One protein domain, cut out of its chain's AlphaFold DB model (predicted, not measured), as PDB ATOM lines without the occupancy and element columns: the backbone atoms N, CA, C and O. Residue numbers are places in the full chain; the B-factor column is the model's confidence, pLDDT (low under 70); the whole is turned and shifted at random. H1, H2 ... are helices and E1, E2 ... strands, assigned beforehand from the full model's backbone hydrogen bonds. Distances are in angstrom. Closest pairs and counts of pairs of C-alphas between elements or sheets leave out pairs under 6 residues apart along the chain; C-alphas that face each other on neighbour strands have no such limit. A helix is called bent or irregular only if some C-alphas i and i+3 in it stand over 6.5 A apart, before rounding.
ATOM      1  N   THR A   7       0.589   9.832   5.174       95.75
ATOM      2  CA  THR A   7       0.108   9.946   3.788       95.75
ATOM      3  C   THR A   7       0.224  11.361   3.234       95.75
ATOM      4  O   THR A   7       0.581  11.505   2.075       95.75
ATOM      5  N   ASP A   8      -0.002  12.398   4.049       95.19
ATOM      6  CA  ASP A   8       0.151  13.788   3.598       95.19
ATOM      7  C   ASP A   8       1.615  14.103   3.264       95.19
ATOM      8  O   ASP A   8       1.900  14.833   2.321       95.19
ATOM      9  N   ILE A   9       2.547  13.524   4.023       94.88
ATOM     10  CA  ILE A   9       3.987  13.703   3.814       94.88
ATOM     11  C   ILE A   9       4.451  12.956   2.564       94.88
ATOM     12  O   ILE A   9       5.229  13.494   1.781       94.88
ATOM     13  N   ILE A  10       3.945  11.741   2.344       94.88
ATOM     14  CA  ILE A  10       4.206  10.977   1.118       94.88
ATOM     15  C   ILE A  10       3.641  11.715  -0.099       94.88
ATOM     16  O   ILE A  10       4.333  11.857  -1.107       94.88
ATOM     17  N   ASP A  11       2.403  12.204  -0.011       94.31
ATOM     18  CA  ASP A  11       1.761  12.954  -1.090       94.31
ATOM     19  C   ASP A  11       2.568  14.215  -1.416       94.31
ATOM     20  O   ASP A  11       2.919  14.425  -2.580       94.31
ATOM     21  N   PHE A  12       2.966  14.984  -0.397       94.75
ATOM     22  CA  PHE A  12       3.882  16.115  -0.547       94.75
ATOM     23  C   PHE A  12       5.188  15.709  -1.238       94.75
ATOM     24  O   PHE A  12       5.556  16.302  -2.253       94.75
ATOM     25  N   TYR A  13       5.866  14.666  -0.758       92.56
ATOM     26  CA  TYR A  13       7.136  14.220  -1.332       92.56
ATOM     27  C   TYR A  13       7.008  13.847  -2.822       92.56
ATOM     28  O   TYR A  13       7.938  14.049  -3.608       92.56
ATOM     29  N   ASN A  14       5.828  13.410  -3.263       91.69
ATOM     30  CA  ASN A  14       5.547  13.102  -4.666       91.69
ATOM     31  C   ASN A  14       5.182  14.329  -5.528       91.69
ATOM     32  O   ASN A  14       5.231  14.245  -6.757       91.69
ATOM     33  N   THR A  15       4.833  15.469  -4.924       86.88
ATOM     34  CA  THR A  15       4.342  16.666  -5.640       86.88
ATOM     35  C   THR A  15       5.425  17.535  -6.290       86.88
ATOM     36  O   THR A  15       5.097  18.339  -7.157       86.88
ATOM     37  N   ARG A  16       6.706  17.334  -5.942       82.94
ATOM     38  CA  ARG A  16       7.881  18.134  -6.374       82.94
ATOM     39  C   ARG A  16       7.979  19.565  -5.845       82.94
ATOM     40  O   ARG A  16       8.960  20.214  -6.180       82.94
ATOM     41  N   TYR A  17       7.043  20.016  -5.015       93.06
ATOM     42  CA  TYR A  17       7.184  21.288  -4.312       93.06
ATOM     43  C   TYR A  17       8.299  21.228  -3.264       93.06
ATOM     44  O   TYR A  17       8.613  20.156  -2.732       93.06
ATOM     45  N   ASP A  18       8.859  22.391  -2.947       92.50
ATOM     46  CA  ASP A  18       9.942  22.518  -1.971       92.50
ATOM     47  C   ASP A  18       9.455  22.417  -0.519       92.50
ATOM     48  O   ASP A  18      10.142  21.846   0.333       92.50
ATOM     49  N   LEU A  19       8.272  22.966  -0.226       94.19
ATOM     50  CA  LEU A  19       7.771  23.155   1.133       94.19
ATOM     51  C   LEU A  19       6.359  22.594   1.307       94.19
ATOM     52  O   LEU A  19       5.445  22.893   0.536       94.19
ATOM     53  N   LEU A  20       6.167  21.855   2.397       94.94
ATOM     54  CA  LEU A  20       4.853  21.544   2.949       94.94
ATOM     55  C   LEU A  20       4.522  22.581   4.013       94.94
ATOM     56  O   LEU A  20       5.290  22.764   4.962       94.94
ATOM     57  N   VAL A  21       3.368  23.230   3.890       94.12
ATOM     58  CA  VAL A  21       2.979  24.334   4.769       94.12
ATOM     59  C   VAL A  21       1.597  24.135   5.385       94.12
ATOM     60  O   VAL A  21       0.755  23.399   4.881       94.12
ATOM     61  N   LEU A  22       1.366  24.816   6.505       93.00
ATOM     62  CA  LEU A  22       0.074  24.975   7.156       93.00
ATOM     63  C   LEU A  22      -0.376  26.427   7.010       93.00
ATOM     64  O   LEU A  22       0.222  27.324   7.609       93.00
ATOM     65  N   THR A  23      -1.452  26.647   6.269       91.38
ATOM     66  CA  THR A  23      -2.019  27.978   6.040       91.38
ATOM     67  C   THR A  23      -2.645  28.565   7.311       91.38
ATOM     68  O   THR A  23      -2.892  27.882   8.320       91.38
ATOM     69  N   ASP A  24      -2.940  29.859   7.275       87.25
ATOM     70  CA  ASP A  24      -3.682  30.565   8.320       87.25
ATOM     71  C   ASP A  24      -5.089  29.984   8.564       87.25
ATOM     72  O   ASP A  24      -5.529  29.900   9.717       87.25
ATOM     73  N   ASN A  25      -5.733  29.472   7.513       86.94
ATOM     74  CA  ASN A  25      -7.019  28.770   7.552       86.94
ATOM     75  C   ASN A  25      -6.930  27.363   8.173       86.94
ATOM     76  O   ASN A  25      -7.951  26.732   8.461       86.94
ATOM     77  N   GLY A  26      -5.716  26.882   8.453       85.88
ATOM     78  CA  GLY A  26      -5.479  25.575   9.058       85.88
ATOM     79  C   GLY A  26      -5.593  24.421   8.061       85.88
ATOM     80  O   GLY A  26      -5.991  23.320   8.461       85.88
ATOM     81  N   GLU A  27      -5.270  24.692   6.796       91.25
ATOM     82  CA  GLU A  27      -5.207  23.728   5.697       91.25
ATOM     83  C   GLU A  27      -3.745  23.429   5.349       91.25
ATOM     84  O   GLU A  27      -2.876  24.285   5.521       91.25
ATOM     85  N   PHE A  28      -3.467  22.202   4.908       93.00
ATOM     86  CA  PHE A  28      -2.141  21.838   4.411       93.00
ATOM     87  C   PHE A  28      -2.048  22.181   2.931       93.00
ATOM     88  O   PHE A  28      -2.976  21.870   2.183       93.00
ATOM     89  N   ASP A  29      -0.940  22.792   2.534       93.81
ATOM     90  CA  ASP A  29      -0.684  23.187   1.153       93.81
ATOM     91  C   ASP A  29       0.790  22.980   0.783       93.81
ATOM     92  O   ASP A  29       1.627  22.716   1.655       93.81
ATOM     93  N   HIS A  30       1.108  23.093  -0.503       94.00
ATOM     94  CA  HIS A  30       2.445  22.883  -1.045       94.00
ATOM     95  C   HIS A  30       2.894  24.109  -1.832       94.00
ATOM     96  O   HIS A  30       2.169  24.582  -2.705       94.00
ATOM     97  N   ILE A  31       4.091  24.611  -1.537       92.94
ATOM     98  CA  ILE A  31       4.638  25.797  -2.201       92.94
ATOM     99  C   ILE A  31       6.111  25.598  -2.554       92.94
ATOM    100  O   ILE A  31       6.831  24.863  -1.877       92.94
ATOM    101  N   ASP A  32       6.560  26.290  -3.595       92.44
ATOM    102  CA  ASP A  32       7.981  26.419  -3.923       92.44
ATOM    103  C   ASP A  32       8.611  27.571  -3.132       92.44
ATOM    104  O   ASP A  32       7.925  28.523  -2.741       92.44
ATOM    105  N   PHE A  33       9.933  27.539  -2.953       89.56
ATOM    106  CA  PHE A  33      10.655  28.650  -2.320       89.56
ATOM    107  C   PHE A  33      10.434  29.983  -3.042       89.56
ATOM    108  O   PHE A  33      10.387  31.032  -2.401       89.56
ATOM    109  N   GLU A  34      10.254  29.954  -4.365       88.69
ATOM    110  CA  GLU A  34      10.002  31.149  -5.179       88.69
ATOM    111  C   GLU A  34       8.687  31.861  -4.819       88.69
ATOM    112  O   GLU A  34       8.552  33.058  -5.070       88.69
ATOM    113  N   ALA A  35       7.733  31.156  -4.198       88.56
ATOM    114  CA  ALA A  35       6.473  31.736  -3.739       88.56
ATOM    115  C   ALA A  35       6.603  32.485  -2.397       88.56
ATOM    116  O   ALA A  35       5.671  33.181  -1.986       88.56
ATOM    117  N   VAL A  36       7.738  32.358  -1.696       89.62
ATOM    118  CA  VAL A  36       7.981  33.017  -0.407       89.62
ATOM    119  C   VAL A  36       8.427  34.461  -0.633       89.62
ATOM    120  O   VAL A  36       9.539  34.736  -1.075       89.62
ATOM    121  N   THR A  37       7.571  35.417  -0.271       85.25
ATOM    122  CA  THR A  37       7.850  36.855  -0.415       85.25
ATOM    123  C   THR A  37       8.554  37.454   0.800       85.25
ATOM    124  O   THR A  37       9.206  38.493   0.696       85.25
ATOM    125  N   SER A  38       8.410  36.829   1.970       83.12
ATOM    126  CA  SER A  38       9.179  37.174   3.167       83.12
ATOM    127  C   SER A  38       9.263  35.996   4.129       83.12
ATOM    128  O   SER A  38       8.275  35.285   4.325       83.12
ATOM    129  N   SER A  39      10.409  35.845   4.787       81.56
ATOM    130  CA  SER A  39      10.608  34.902   5.886       81.56
ATOM    131  C   SER A  39      11.148  35.619   7.126       81.56
ATOM    132  O   SER A  39      11.465  36.810   7.098       81.56
ATOM    133  N   SER A  40      11.238  34.890   8.238       70.94
ATOM    134  CA  SER A  40      11.830  35.404   9.479       70.94
ATOM    135  C   SER A  40      13.355  35.593   9.397       70.94
ATOM    136  O   SER A  40      13.942  36.167  10.315       70.94
ATOM    137  N   TYR A  41      13.998  35.143   8.313       60.34
ATOM    138  CA  TYR A  41      15.436  35.257   8.087       60.34
ATOM    139  C   TYR A  41      15.741  36.256   6.964       60.34
ATOM    140  O   TYR A  41      15.137  36.229   5.895       60.34
ATOM    141  N   GLU A  42      16.723  37.135   7.187       57.09
ATOM    142  CA  GLU A  42      17.130  38.155   6.205       57.09
ATOM    143  C   GLU A  42      17.750  37.561   4.926       57.09
ATOM    144  O   GLU A  42      17.825  38.245   3.907       57.09
ATOM    145  N   ASP A  43      18.189  36.299   4.963       60.28
ATOM    146  CA  ASP A  43      18.751  35.577   3.817       60.28
ATOM    147  C   ASP A  43      17.690  34.865   2.954       60.28
ATOM    148  O   ASP A  43      18.044  34.213   1.971       60.28
ATOM    149  N   GLY A  44      16.405  35.003   3.302       59.41
ATOM    150  CA  GLY A  44      15.285  34.421   2.562       59.41
ATOM    151  C   GLY A  44      15.106  32.919   2.773       59.41
ATOM    152  O   GLY A  44      14.256  32.319   2.118       59.41
ATOM    153  N   ARG A  45      15.862  32.293   3.684       68.50
ATOM    154  CA  ARG A  45      15.653  30.884   4.024       68.50
ATOM    155  C   ARG A  45      14.346  30.707   4.788       68.50
ATOM    156  O   ARG A  45      13.963  31.554   5.601       68.50
ATOM    157  N   ALA A  46      13.675  29.595   4.523       75.56
ATOM    158  CA  ALA A  46      12.522  29.142   5.276       75.56
ATOM    159  C   ALA A  46      12.823  27.734   5.779       75.56
ATOM    160  O   ALA A  46      13.057  26.836   4.978       75.56
ATOM    161  N   THR A  47      12.870  27.566   7.095       77.50
ATOM    162  CA  THR A  47      13.146  26.279   7.734       77.50
ATOM    163  C   THR A  47      11.875  25.710   8.350       77.50
ATOM    164  O   THR A  47      10.857  26.399   8.485       77.50
ATOM    165  N   ALA A  48      11.907  24.428   8.721       80.94
ATOM    166  CA  ALA A  48      10.778  23.793   9.383       80.94
ATOM    167  C   ALA A  48      10.313  24.616  10.597       80.94
ATOM    168  O   ALA A  48      11.087  24.983  11.481       80.94
ATOM    169  N   TYR A  49       9.006  24.856  10.637       85.06
ATOM    170  CA  TYR A  49       8.272  25.602  11.656       85.06
ATOM    171  C   TYR A  49       8.388  27.124  11.627       85.06
ATOM    172  O   TYR A  49       7.766  27.781  12.473       85.06
ATOM    173  N   ASP A  50       9.090  27.684  10.647       85.88
ATOM    174  CA  ASP A  50       9.070  29.121  10.411       85.88
ATOM    175  C   ASP A  50       7.720  29.596   9.880       85.88
ATOM    176  O   ASP A  50       6.965  28.850   9.254       85.88
ATOM    177  N   TYR A  51       7.440  30.880  10.103       87.88
ATOM    178  CA  TYR A  51       6.358  31.580   9.424       87.88
ATOM    179  C   TYR A  51       6.909  32.310   8.211       87.88
ATOM    180  O   TYR A  51       7.865  33.089   8.313       87.88
ATOM    181  N   VAL A  52       6.266  32.064   7.079       89.88
ATOM    182  CA  VAL A  52       6.541  32.694   5.796       89.88
ATOM    183  C   VAL A  52       5.301  33.424   5.304       89.88
ATOM    184  O   VAL A  52       4.174  33.120   5.696       89.88
ATOM    185  N   THR A  53       5.509  34.415   4.451       90.62
ATOM    186  CA  THR A  53       4.435  35.085   3.713       90.62
ATOM    187  C   THR A  53       4.548  34.723   2.243       90.62
ATOM    188  O   THR A  53       5.650  34.741   1.692       90.62
ATOM    189  N   THR A  54       3.413  34.404   1.636       89.75
ATOM    190  CA  THR A  54       3.225  34.155   0.207       89.75
ATOM    191  C   THR A  54       2.221  35.165  -0.358       89.75
ATOM    192  O   THR A  54       1.693  36.009   0.373       89.75
ATOM    193  N   GLU A  55       1.928  35.090  -1.657       88.44
ATOM    194  CA  GLU A  55       0.877  35.916  -2.270       88.44
ATOM    195  C   GLU A  55      -0.520  35.641  -1.683       88.44
ATOM    196  O   GLU A  55      -1.335  36.561  -1.581       88.44
ATOM    197  N   ASP A  56      -0.775  34.402  -1.256       86.38
ATOM    198  CA  ASP A  56      -2.074  33.949  -0.744       86.38
ATOM    199  C   ASP A  56      -2.260  34.193   0.759       86.38
ATOM    200  O   ASP A  56      -3.379  34.116   1.271       86.38
ATOM    201  N   GLY A  57      -1.184  34.525   1.477       88.69
ATOM    202  CA  GLY A  57      -1.245  34.869   2.890       88.69
ATOM    203  C   GLY A  57      -0.045  34.377   3.682       88.69
ATOM    204  O   GLY A  57       1.055  34.195   3.169       88.69
ATOM    205  N   GLU A  58      -0.247  34.206   4.982       90.38
ATOM    206  CA  GLU A  58       0.789  33.680   5.862       90.38
ATOM    207  C   GLU A  58       0.647  32.161   6.001       90.38
ATOM    208  O   GLU A  58      -0.455  31.634   6.176       90.38
ATOM    209  N   ALA A  59       1.778  31.463   5.976       91.50
ATOM    210  CA  ALA A  59       1.835  30.026   6.167       91.50
ATOM    211  C   ALA A  59       2.959  29.650   7.139       91.50
ATOM    212  O   ALA A  59       3.997  30.308   7.214       91.50
ATOM    213  N   GLN A  60       2.751  28.578   7.898       91.81
ATOM    214  CA  GLN A  60       3.786  27.950   8.711       91.81
ATOM    215  C   GLN A  60       4.419  26.813   7.910       91.81
ATOM    216  O   GLN A  60       3.713  25.894   7.504       91.81
ATOM    217  N   VAL A  61       5.736  26.816   7.743       91.94
ATOM    218  CA  VAL A  61       6.456  25.686   7.149       91.94
ATOM    219  C   VAL A  61       6.380  24.490   8.091       91.94
ATOM    220  O   VAL A  61       6.627  24.612   9.287       91.94
ATOM    221  N   LEU A  62       6.013  23.321   7.582       92.94
ATOM    222  CA  LEU A  62       5.975  22.078   8.352       92.94
ATOM    223  C   LEU A  62       7.155  21.176   8.019       92.94
ATOM    224  O   LEU A  62       7.713  20.552   8.919       92.94
ATOM    225  N   LEU A  63       7.519  21.114   6.741       91.81
ATOM    226  CA  LEU A  63       8.597  20.278   6.239       91.81
ATOM    227  C   LEU A  63       9.198  20.910   4.984       91.81
ATOM    228  O   LEU A  63       8.470  21.403   4.123       91.81
ATOM    229  N   GLU A  64      10.519  20.855   4.891       91.94
ATOM    230  CA  GLU A  64      11.285  21.204   3.698       91.94
ATOM    231  C   GLU A  64      11.755  19.913   3.024       91.94
ATOM    232  O   GLU A  64      12.298  19.023   3.683       91.94
ATOM    233  N   ARG A  65      11.559  19.799   1.712       90.06
ATOM    234  CA  ARG A  65      11.886  18.590   0.950       90.06
ATOM    235  C   ARG A  65      13.367  18.208   1.049       90.06
ATOM    236  O   ARG A  65      13.670  17.038   1.278       90.06
ATOM    237  N   SER A  66      14.266  19.183   0.927       88.50
ATOM    238  CA  SER A  66      15.721  18.974   1.002       88.50
ATOM    239  C   SER A  66      16.129  18.284   2.309       88.50
ATOM    240  O   SER A  66      16.938  17.367   2.285       88.50
ATOM    241  N   THR A  67      15.492  18.614   3.439       86.75
ATOM    242  CA  THR A  67      15.809  18.012   4.748       86.75
ATOM    243  C   THR A  67      15.495  16.516   4.825       86.75
ATOM    244  O   THR A  67      16.085  15.801   5.637       86.75
ATOM    245  N   VAL A  68      14.583  16.034   3.971       87.94
ATOM    246  CA  VAL A  68      14.302  14.604   3.783       87.94
ATOM    247  C   VAL A  68      15.336  13.975   2.856       87.94
ATOM    248  O   VAL A  68      15.863  12.910   3.162       87.94
ATOM    249  N   GLU A  69      15.634  14.630   1.733       87.44
ATOM    250  CA  GLU A  69      16.546  14.118   0.700       87.44
ATOM    251  C   GLU A  69      18.007  14.059   1.167       87.44
ATOM    252  O   GLU A  69      18.729  13.117   0.847       87.44
ATOM    253  N   GLU A  70      18.433  15.038   1.960       86.62
ATOM    254  CA  GLU A  70      19.773  15.121   2.544       86.62
ATOM    255  C   GLU A  70      19.918  14.224   3.786       86.62
ATOM    256  O   GLU A  70      21.034  13.932   4.218       86.62
ATOM    257  N   GLY A  71      18.799  13.739   4.341       80.69
ATOM    258  CA  GLY A  71      18.777  12.893   5.535       80.69
ATOM    259  C   GLY A  71      19.103  13.637   6.834       80.69
ATOM    260  O   GLY A  71      19.350  12.998   7.857       80.69
ATOM    261  N   ASP A  72      19.089  14.970   6.808       81.81
ATOM    262  CA  ASP A  72      19.415  15.835   7.946       81.81
ATOM    263  C   ASP A  72      18.440  15.653   9.108       81.81
ATOM    264  O   ASP A  72      18.839  15.635  10.277       81.81
ATOM    265  N   TRP A  73      17.149  15.514   8.792       74.81
ATOM    266  CA  TRP A  73      16.121  15.343   9.812       74.81
ATOM    267  C   TRP A  73      15.825  13.869  10.101       74.81
ATOM    268  O   TRP A  73      15.633  13.490  11.257       74.81
ATOM    269  N   PHE A  74      15.841  13.032   9.063       83.62
ATOM    270  CA  PHE A  74      15.600  11.596   9.161       83.62
ATOM    271  C   PHE A  74      16.597  10.827   8.288       83.62
ATOM    272  O   PHE A  74      16.373  10.680   7.082       83.62
ATOM    273  N   PRO A  75      17.683  10.308   8.885       84.69
ATOM    274  CA  PRO A  75      18.580   9.397   8.193       84.69
ATOM    275  C   PRO A  75      17.801   8.177   7.698       84.69
ATOM    276  O   PRO A  75      16.947   7.657   8.416       84.69
ATOM    277  N   ASP A  76      18.092   7.724   6.479       88.00
ATOM    278  CA  ASP A  76      17.454   6.557   5.858       88.00
ATOM    279  C   ASP A  76      15.923   6.682   5.683       88.00
ATOM    280  O   ASP A  76      15.210   5.680   5.631       88.00
ATOM    281  N   ALA A  77      15.392   7.906   5.570       90.81
ATOM    282  CA  ALA A  77      13.974   8.122   5.271       90.81
ATOM    283  C   ALA A  77      13.565   7.589   3.888       90.81
ATOM    284  O   ALA A  77      12.388   7.304   3.659       90.81
ATOM    285  N   LEU A  78      14.526   7.477   2.971       93.06
ATOM    286  CA  LEU A  78      14.313   7.084   1.586       93.06
ATOM    287  C   LEU A  78      14.787   5.650   1.334       93.06
ATOM    288  O   LEU A  78      15.774   5.191   1.907       93.06
ATOM    289  N   THR A  79      14.098   4.950   0.436       91.62
ATOM    290  CA  THR A  79      14.586   3.693  -0.136       91.62
ATOM    291  C   THR A  79      15.795   3.945  -1.043       91.62
ATOM    292  O   THR A  79      16.045   5.072  -1.471       91.62
ATOM    293  N   ASP A  80      16.498   2.879  -1.436       89.50
ATOM    294  CA  ASP A  80      17.572   2.950  -2.445       89.50
ATOM    295  C   ASP A  80      17.096   3.523  -3.799       89.50
ATOM    296  O   ASP A  80      17.899   3.975  -4.615       89.50
ATOM    297  N   GLU A  81      15.784   3.489  -4.048       89.38
ATOM    298  CA  GLU A  81      15.124   3.998  -5.255       89.38
ATOM    299  C   GLU A  81      14.716   5.479  -5.119       89.38
ATOM    300  O   GLU A  81      14.307   6.094  -6.102       89.38
ATOM    301  N   GLY A  82      14.888   6.069  -3.929       87.75
ATOM    302  CA  GLY A  82      14.572   7.466  -3.626       87.75
ATOM    303  C   GLY A  82      13.135   7.709  -3.162       87.75
ATOM    304  O   GLY A  82      12.734   8.868  -3.040       87.75
ATOM    305  N   ASP A  83      12.366   6.652  -2.892       91.44
ATOM    306  CA  ASP A  83      10.984   6.753  -2.417       91.44
ATOM    307  C   ASP A  83      10.929   6.914  -0.896       91.44
ATOM    308  O   ASP A  83      11.650   6.238  -0.163       91.44
ATOM    309  N   LEU A  84      10.027   7.766  -0.404       92.62
ATOM    310  CA  LEU A  84       9.836   7.955   1.033       92.62
ATOM    311  C   LEU A  84       9.240   6.701   1.687       92.62
ATOM    312  O   LEU A  84       8.175   6.215   1.296       92.62
ATOM    313  N   ILE A  85       9.907   6.197   2.725       95.19
ATOM    314  CA  ILE A  85       9.464   5.019   3.471       95.19
ATOM    315  C   ILE A  85       8.224   5.381   4.310       95.19
ATOM    316  O   ILE A  85       8.287   6.306   5.123       95.19
ATOM    317  N   PRO A  86       7.108   4.626   4.215       95.62
ATOM    318  CA  PRO A  86       5.871   4.973   4.918       95.62
ATOM    319  C   PRO A  86       6.004   5.116   6.438       95.62
ATOM    320  O   PRO A  86       5.421   6.023   7.021       95.62
ATOM    321  N   SER A  87       6.805   4.266   7.088       94.44
ATOM    322  CA  SER A  87       7.029   4.370   8.534       94.44
ATOM    323  C   SER A  87       7.809   5.625   8.929       94.44
ATOM    324  O   SER A  87       7.548   6.174   9.993       94.44
ATOM    325  N   ALA A  88       8.734   6.088   8.080       94.62
ATOM    326  CA  ALA A  88       9.445   7.346   8.304       94.62
ATOM    327  C   ALA A  88       8.492   8.539   8.136       94.62
ATOM    328  O   ALA A  88       8.501   9.457   8.951       94.62
ATOM    329  N   ALA A  89       7.602   8.489   7.139       94.88
ATOM    330  CA  ALA A  89       6.563   9.500   6.958       94.88
ATOM    331  C   ALA A  89       5.600   9.572   8.159       94.88
ATOM    332  O   ALA A  89       5.256  10.660   8.618       94.88
ATOM    333  N   ASP A  90       5.184   8.431   8.715       95.69
ATOM    334  CA  ASP A  90       4.357   8.407   9.928       95.69
ATOM    335  C   ASP A  90       5.084   9.025  11.136       95.69
ATOM    336  O   ASP A  90       4.474   9.751  11.928       95.69
ATOM    337  N   GLU A  91       6.391   8.784  11.267       93.81
ATOM    338  CA  GLU A  91       7.215   9.373  12.326       93.81
ATOM    339  C   GLU A  91       7.362  10.891  12.160       93.81
ATOM    340  O   GLU A  91       7.116  11.639  13.109       93.81
ATOM    341  N   MET A  92       7.653  11.369  10.946       93.94
ATOM    342  CA  MET A  92       7.678  12.800  10.620       93.94
ATOM    343  C   MET A  92       6.353  13.476  10.990       93.94
ATOM    344  O   MET A  92       6.341  14.515  11.654       93.94
ATOM    345  N   ALA A  93       5.221  12.865  10.626       93.50
ATOM    346  CA  ALA A  93       3.900  13.392  10.945       93.50
ATOM    347  C   ALA A  93       3.665  13.463  12.461       93.50
ATOM    348  O   ALA A  93       3.099  14.441  12.960       93.50
ATOM    349  N   ALA A  94       4.115  12.459  13.219       92.56
ATOM    350  CA  ALA A  94       4.030  12.472  14.674       92.56
ATOM    351  C   ALA A  94       4.832  13.636  15.282       92.56
ATOM    352  O   ALA A  94       4.284  14.379  16.102       92.56
ATOM    353  N   ILE A  95       6.076  13.853  14.831       91.12
ATOM    354  CA  ILE A  95       6.922  14.961  15.307       91.12
ATOM    355  C   ILE A  95       6.299  16.317  14.956       91.12
ATOM    356  O   ILE A  95       6.172  17.179  15.827       91.12
ATOM    357  N   ILE A  96       5.834  16.509  13.719       91.50
ATOM    358  CA  ILE A  96       5.204  17.768  13.286       91.50
ATOM    359  C   ILE A  96       3.953  18.077  14.121       91.50
ATOM    360  O   ILE A  96       3.753  19.216  14.555       91.50
ATOM    361  N   ASN A  97       3.109  17.076  14.385       89.25
ATOM    362  CA  ASN A  97       1.909  17.262  15.202       89.25
ATOM    363  C   ASN A  97       2.235  17.601  16.660       89.25
ATOM    364  O   ASN A  97       1.547  18.429  17.261       89.25
ATOM    365  N   GLN A  98       3.238  16.937  17.238       85.69
ATOM    366  CA  GLN A  98       3.575  17.076  18.649       85.69
ATOM    367  C   GLN A  98       4.362  18.363  18.922       85.69
ATOM    368  O   GLN A  98       3.983  19.154  19.788       85.69
ATOM    369  N   ASP A  99       5.425  18.580  18.154       79.44
ATOM    370  CA  ASP A  99       6.447  19.585  18.443       79.44
ATOM    371  C   ASP A  99       6.431  20.746  17.437       79.44
ATOM    372  O   ASP A  99       6.888  21.852  17.739       79.44
ATOM    373  N   GLY A 100       5.856  20.530  16.255       79.44
ATOM    374  CA  GLY A 100       5.846  21.508  15.175       79.44
ATOM    375  C   GLY A 100       4.750  22.558  15.285       79.44
ATOM    376  O   GLY A 100       5.020  23.757  15.373       79.44
ATOM    377  N   ILE A 101       3.486  22.133  15.257       80.00
ATOM    378  CA  ILE A 101       2.362  23.054  15.023       80.00
ATOM    379  C   ILE A 101       2.033  23.906  16.260       80.00
ATOM    380  O   ILE A 101       2.073  25.138  16.206       80.00
ATOM    381  N   LEU A 102       1.701  23.281  17.396       76.25
ATOM    382  CA  LEU A 102       1.267  24.016  18.593       76.25
ATOM    383  C   LEU A 102       2.385  24.863  19.223       76.25
ATOM    384  O   LEU A 102       2.132  26.044  19.490       76.25
ATOM    385  N   PRO A 103       3.611  24.343  19.438       76.56
ATOM    386  CA  PRO A 103       4.694  25.145  20.005       76.56
ATOM    387  C   PRO A 103       5.052  26.365  19.151       76.56
ATOM    388  O   PRO A 103       5.327  27.440  19.684       76.56
ATOM    389  N   SER A 104       5.003  26.248  17.826       74.31
ATOM    390  CA  SER A 104       5.333  27.359  16.926       74.31
ATOM    391  C   SER A 104       4.228  28.407  16.881       74.31
ATOM    392  O   SER A 104       4.512  29.605  16.850       74.31
ATOM    393  N   ARG A 105       2.955  28.005  16.981       78.12
ATOM    394  CA  ARG A 105       1.835  28.947  17.177       78.12
ATOM    395  C   ARG A 105       1.903  29.662  18.525       78.12
ATOM    396  O   ARG A 105       1.653  30.865  18.579       78.12
ATOM    397  N   ALA A 106       2.318  28.974  19.589       77.50
ATOM    398  CA  ALA A 106       2.566  29.608  20.883       77.50
ATOM    399  C   ALA A 106       3.708  30.639  20.808       77.50
ATOM    400  O   ALA A 106       3.537  31.765  21.274       77.50
ATOM    401  N   ARG A 107       4.835  30.299  20.161       78.75
ATOM    402  CA  ARG A 107       5.954  31.232  19.921       78.75
ATOM    403  C   ARG A 107       5.508  32.478  19.153       78.75
ATOM    404  O   ARG A 107       5.789  33.590  19.593       78.75
ATOM    405  N   LYS A 108       4.735  32.310  18.075       79.62
ATOM    406  CA  LYS A 108       4.175  33.440  17.318       79.62
ATOM    407  C   LYS A 108       3.303  34.350  18.188       79.62
ATOM    408  O   LYS A 108       3.439  35.569  18.125       79.62
ATOM    409  N   ALA A 109       2.431  33.774  19.015       81.50
ATOM    410  CA  ALA A 109       1.579  34.550  19.914       81.50
ATOM    411  C   ALA A 109       2.393  35.349  20.948       81.50
ATOM    412  O   ALA A 109       2.067  36.504  21.222       81.50
ATOM    413  N   ILE A 110       3.470  34.762  21.485       78.38
ATOM    414  CA  ILE A 110       4.387  35.443  22.411       78.38
ATOM    415  C   ILE A 110       5.057  36.635  21.720       78.38
ATOM    416  O   ILE A 110       4.955  37.751  22.226       78.38
ATOM    417  N   HIS A 111       5.654  36.432  20.539       80.50
ATOM    418  CA  HIS A 111       6.295  37.514  19.780       80.50
ATOM    419  C   HIS A 111       5.310  38.637  19.426       80.50
ATOM    420  O   HIS A 111       5.643  39.815  19.548       80.50
ATOM    421  N   ALA A 112       4.074  38.301  19.041       81.56
ATOM    422  CA  ALA A 112       3.038  39.300  18.789       81.56
ATOM    423  C   ALA A 112       2.709  40.122  20.050       81.56
ATOM    424  O   ALA A 112       2.526  41.337  19.967       81.56
ATOM    425  N   GLY A 113       2.678  39.482  21.223       84.38
ATOM    426  CA  GLY A 113       2.495  40.162  22.507       84.38
ATOM    427  C   GLY A 113       3.652  41.100  22.864       84.38
ATOM    428  O   GLY A 113       3.423  42.213  23.339       84.38
ATOM    429  N   GLU A 114       4.891  40.687  22.603       87.25
ATOM    430  CA  GLU A 114       6.085  41.515  22.813       87.25
ATOM    431  C   GLU A 114       6.116  42.721  21.871       87.25
ATOM    432  O   GLU A 114       6.337  43.847  22.321       87.25
ATOM    433  N   ALA A 115       5.817  42.510  20.585       84.62
ATOM    434  CA  ALA A 115       5.717  43.577  19.595       84.62
ATOM    435  C   ALA A 115       4.614  44.583  19.955       84.62
ATOM    436  O   ALA A 115       4.830  45.794  19.884       84.62
TER     437      ALA A 115
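Overview. This is residues 7 to 115 of the 177 residues of an uncharacterized protein of Streptomyces sp. CB02130 (UniProt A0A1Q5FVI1). A small, strongly twisted sheet of four strands has the short helix H1 packed over it, while one long bent helix, H3, passes both, H1 by its first arm and the sheet with only grazing contact. The end of H3, residues 109 to 115, sticks out free; the link of residues 70 to 85 loops out toward the other end of the long axis. The 109 printed residues hold three named helices and four named strands, in the order H1 E1 E2 E3 E4 H2 H3; the sheet runs E2 E1 E4 E3, all antiparallel, and the class is mixed, helices and strands. The whole is compact, with a radius of gyration of the C-alphas of 14.0 A, yet elongated in outline, spanning 47 by 28 by 24 A.

Arrangement. Start at H1, residues 7 to 15, which is on the sheet at a height over the sheet of 9.7 A. It lies over E1, residues 19 to 23, slantwise at 44 degrees on the local plane; the C-alphas of Phe 12 and Leu 20, their closest, are 6.5 A apart. E1 and E2, residues 28 to 31, form a hairpin, with N 21 and O 29 within hydrogen-bond range at 2.9 A. E3, residues 51 to 53, and E4, residues 58 to 64, form another, with N 52 and O 59 at 2.9 A. Look between E1 and E4, antiparallel neighbours, for N 22 and O 60 at 2.8 A. Residues 38 to 39 pair briefly with 52 to 53 of E3, antiparallel. H2, residues 65 to 69, is not on the sheet and is close to but not clearly touching H1, the closest C-alphas being those of Tyr 13 and Arg 65, 6.8 A apart. H3, residues 86 to 115, was assigned as one helix by its hydrogen bonds but is bent: C-alphas 98 and 101 are 7.1 A apart. Its arms, H3a, residues 86 to 98, and H3b, residues 101 to 115, stand at a shallow tilt of 33 degrees, only just short of steep. H3a touches H1, with C-alphas of Ile 9 and Ala 89 closest at 5.8 A, opposite ways at a steep tilt of 69.9 degrees, only just short of about perpendicular. Each arm only grazes the sheet, H3a with residues 92 to 97 and H3b with 101 to 108. In H1, H2, H3a and H3b every O i to N i+4 pair is within hydrogen-bond range.

Along the chain. Find C-alpha 7 at (0.108, 9.946, 3.788); from there H1 runs 12.3 A. E1 is 12.0 A long, E2 10.3 A, E3 7.0 A, E4 16.4 A and H2 6.5 A. H3a begins at C-alpha 86, (5.871, 4.973, 4.918), and runs 18.4 A; H3b runs 21.3 A to C-alpha 115 at (5.717, 43.577, 19.595).

Size, cuts and confidence. The C-alphas of Glu 81 and Glu 114, the two farthest apart, are 47.7 A apart. The printed part has no cut, and the long links are E2 to E3 and H2 to H3. Mean pLDDT of the printed part is 86.7; residues 41 to 45 are under 70.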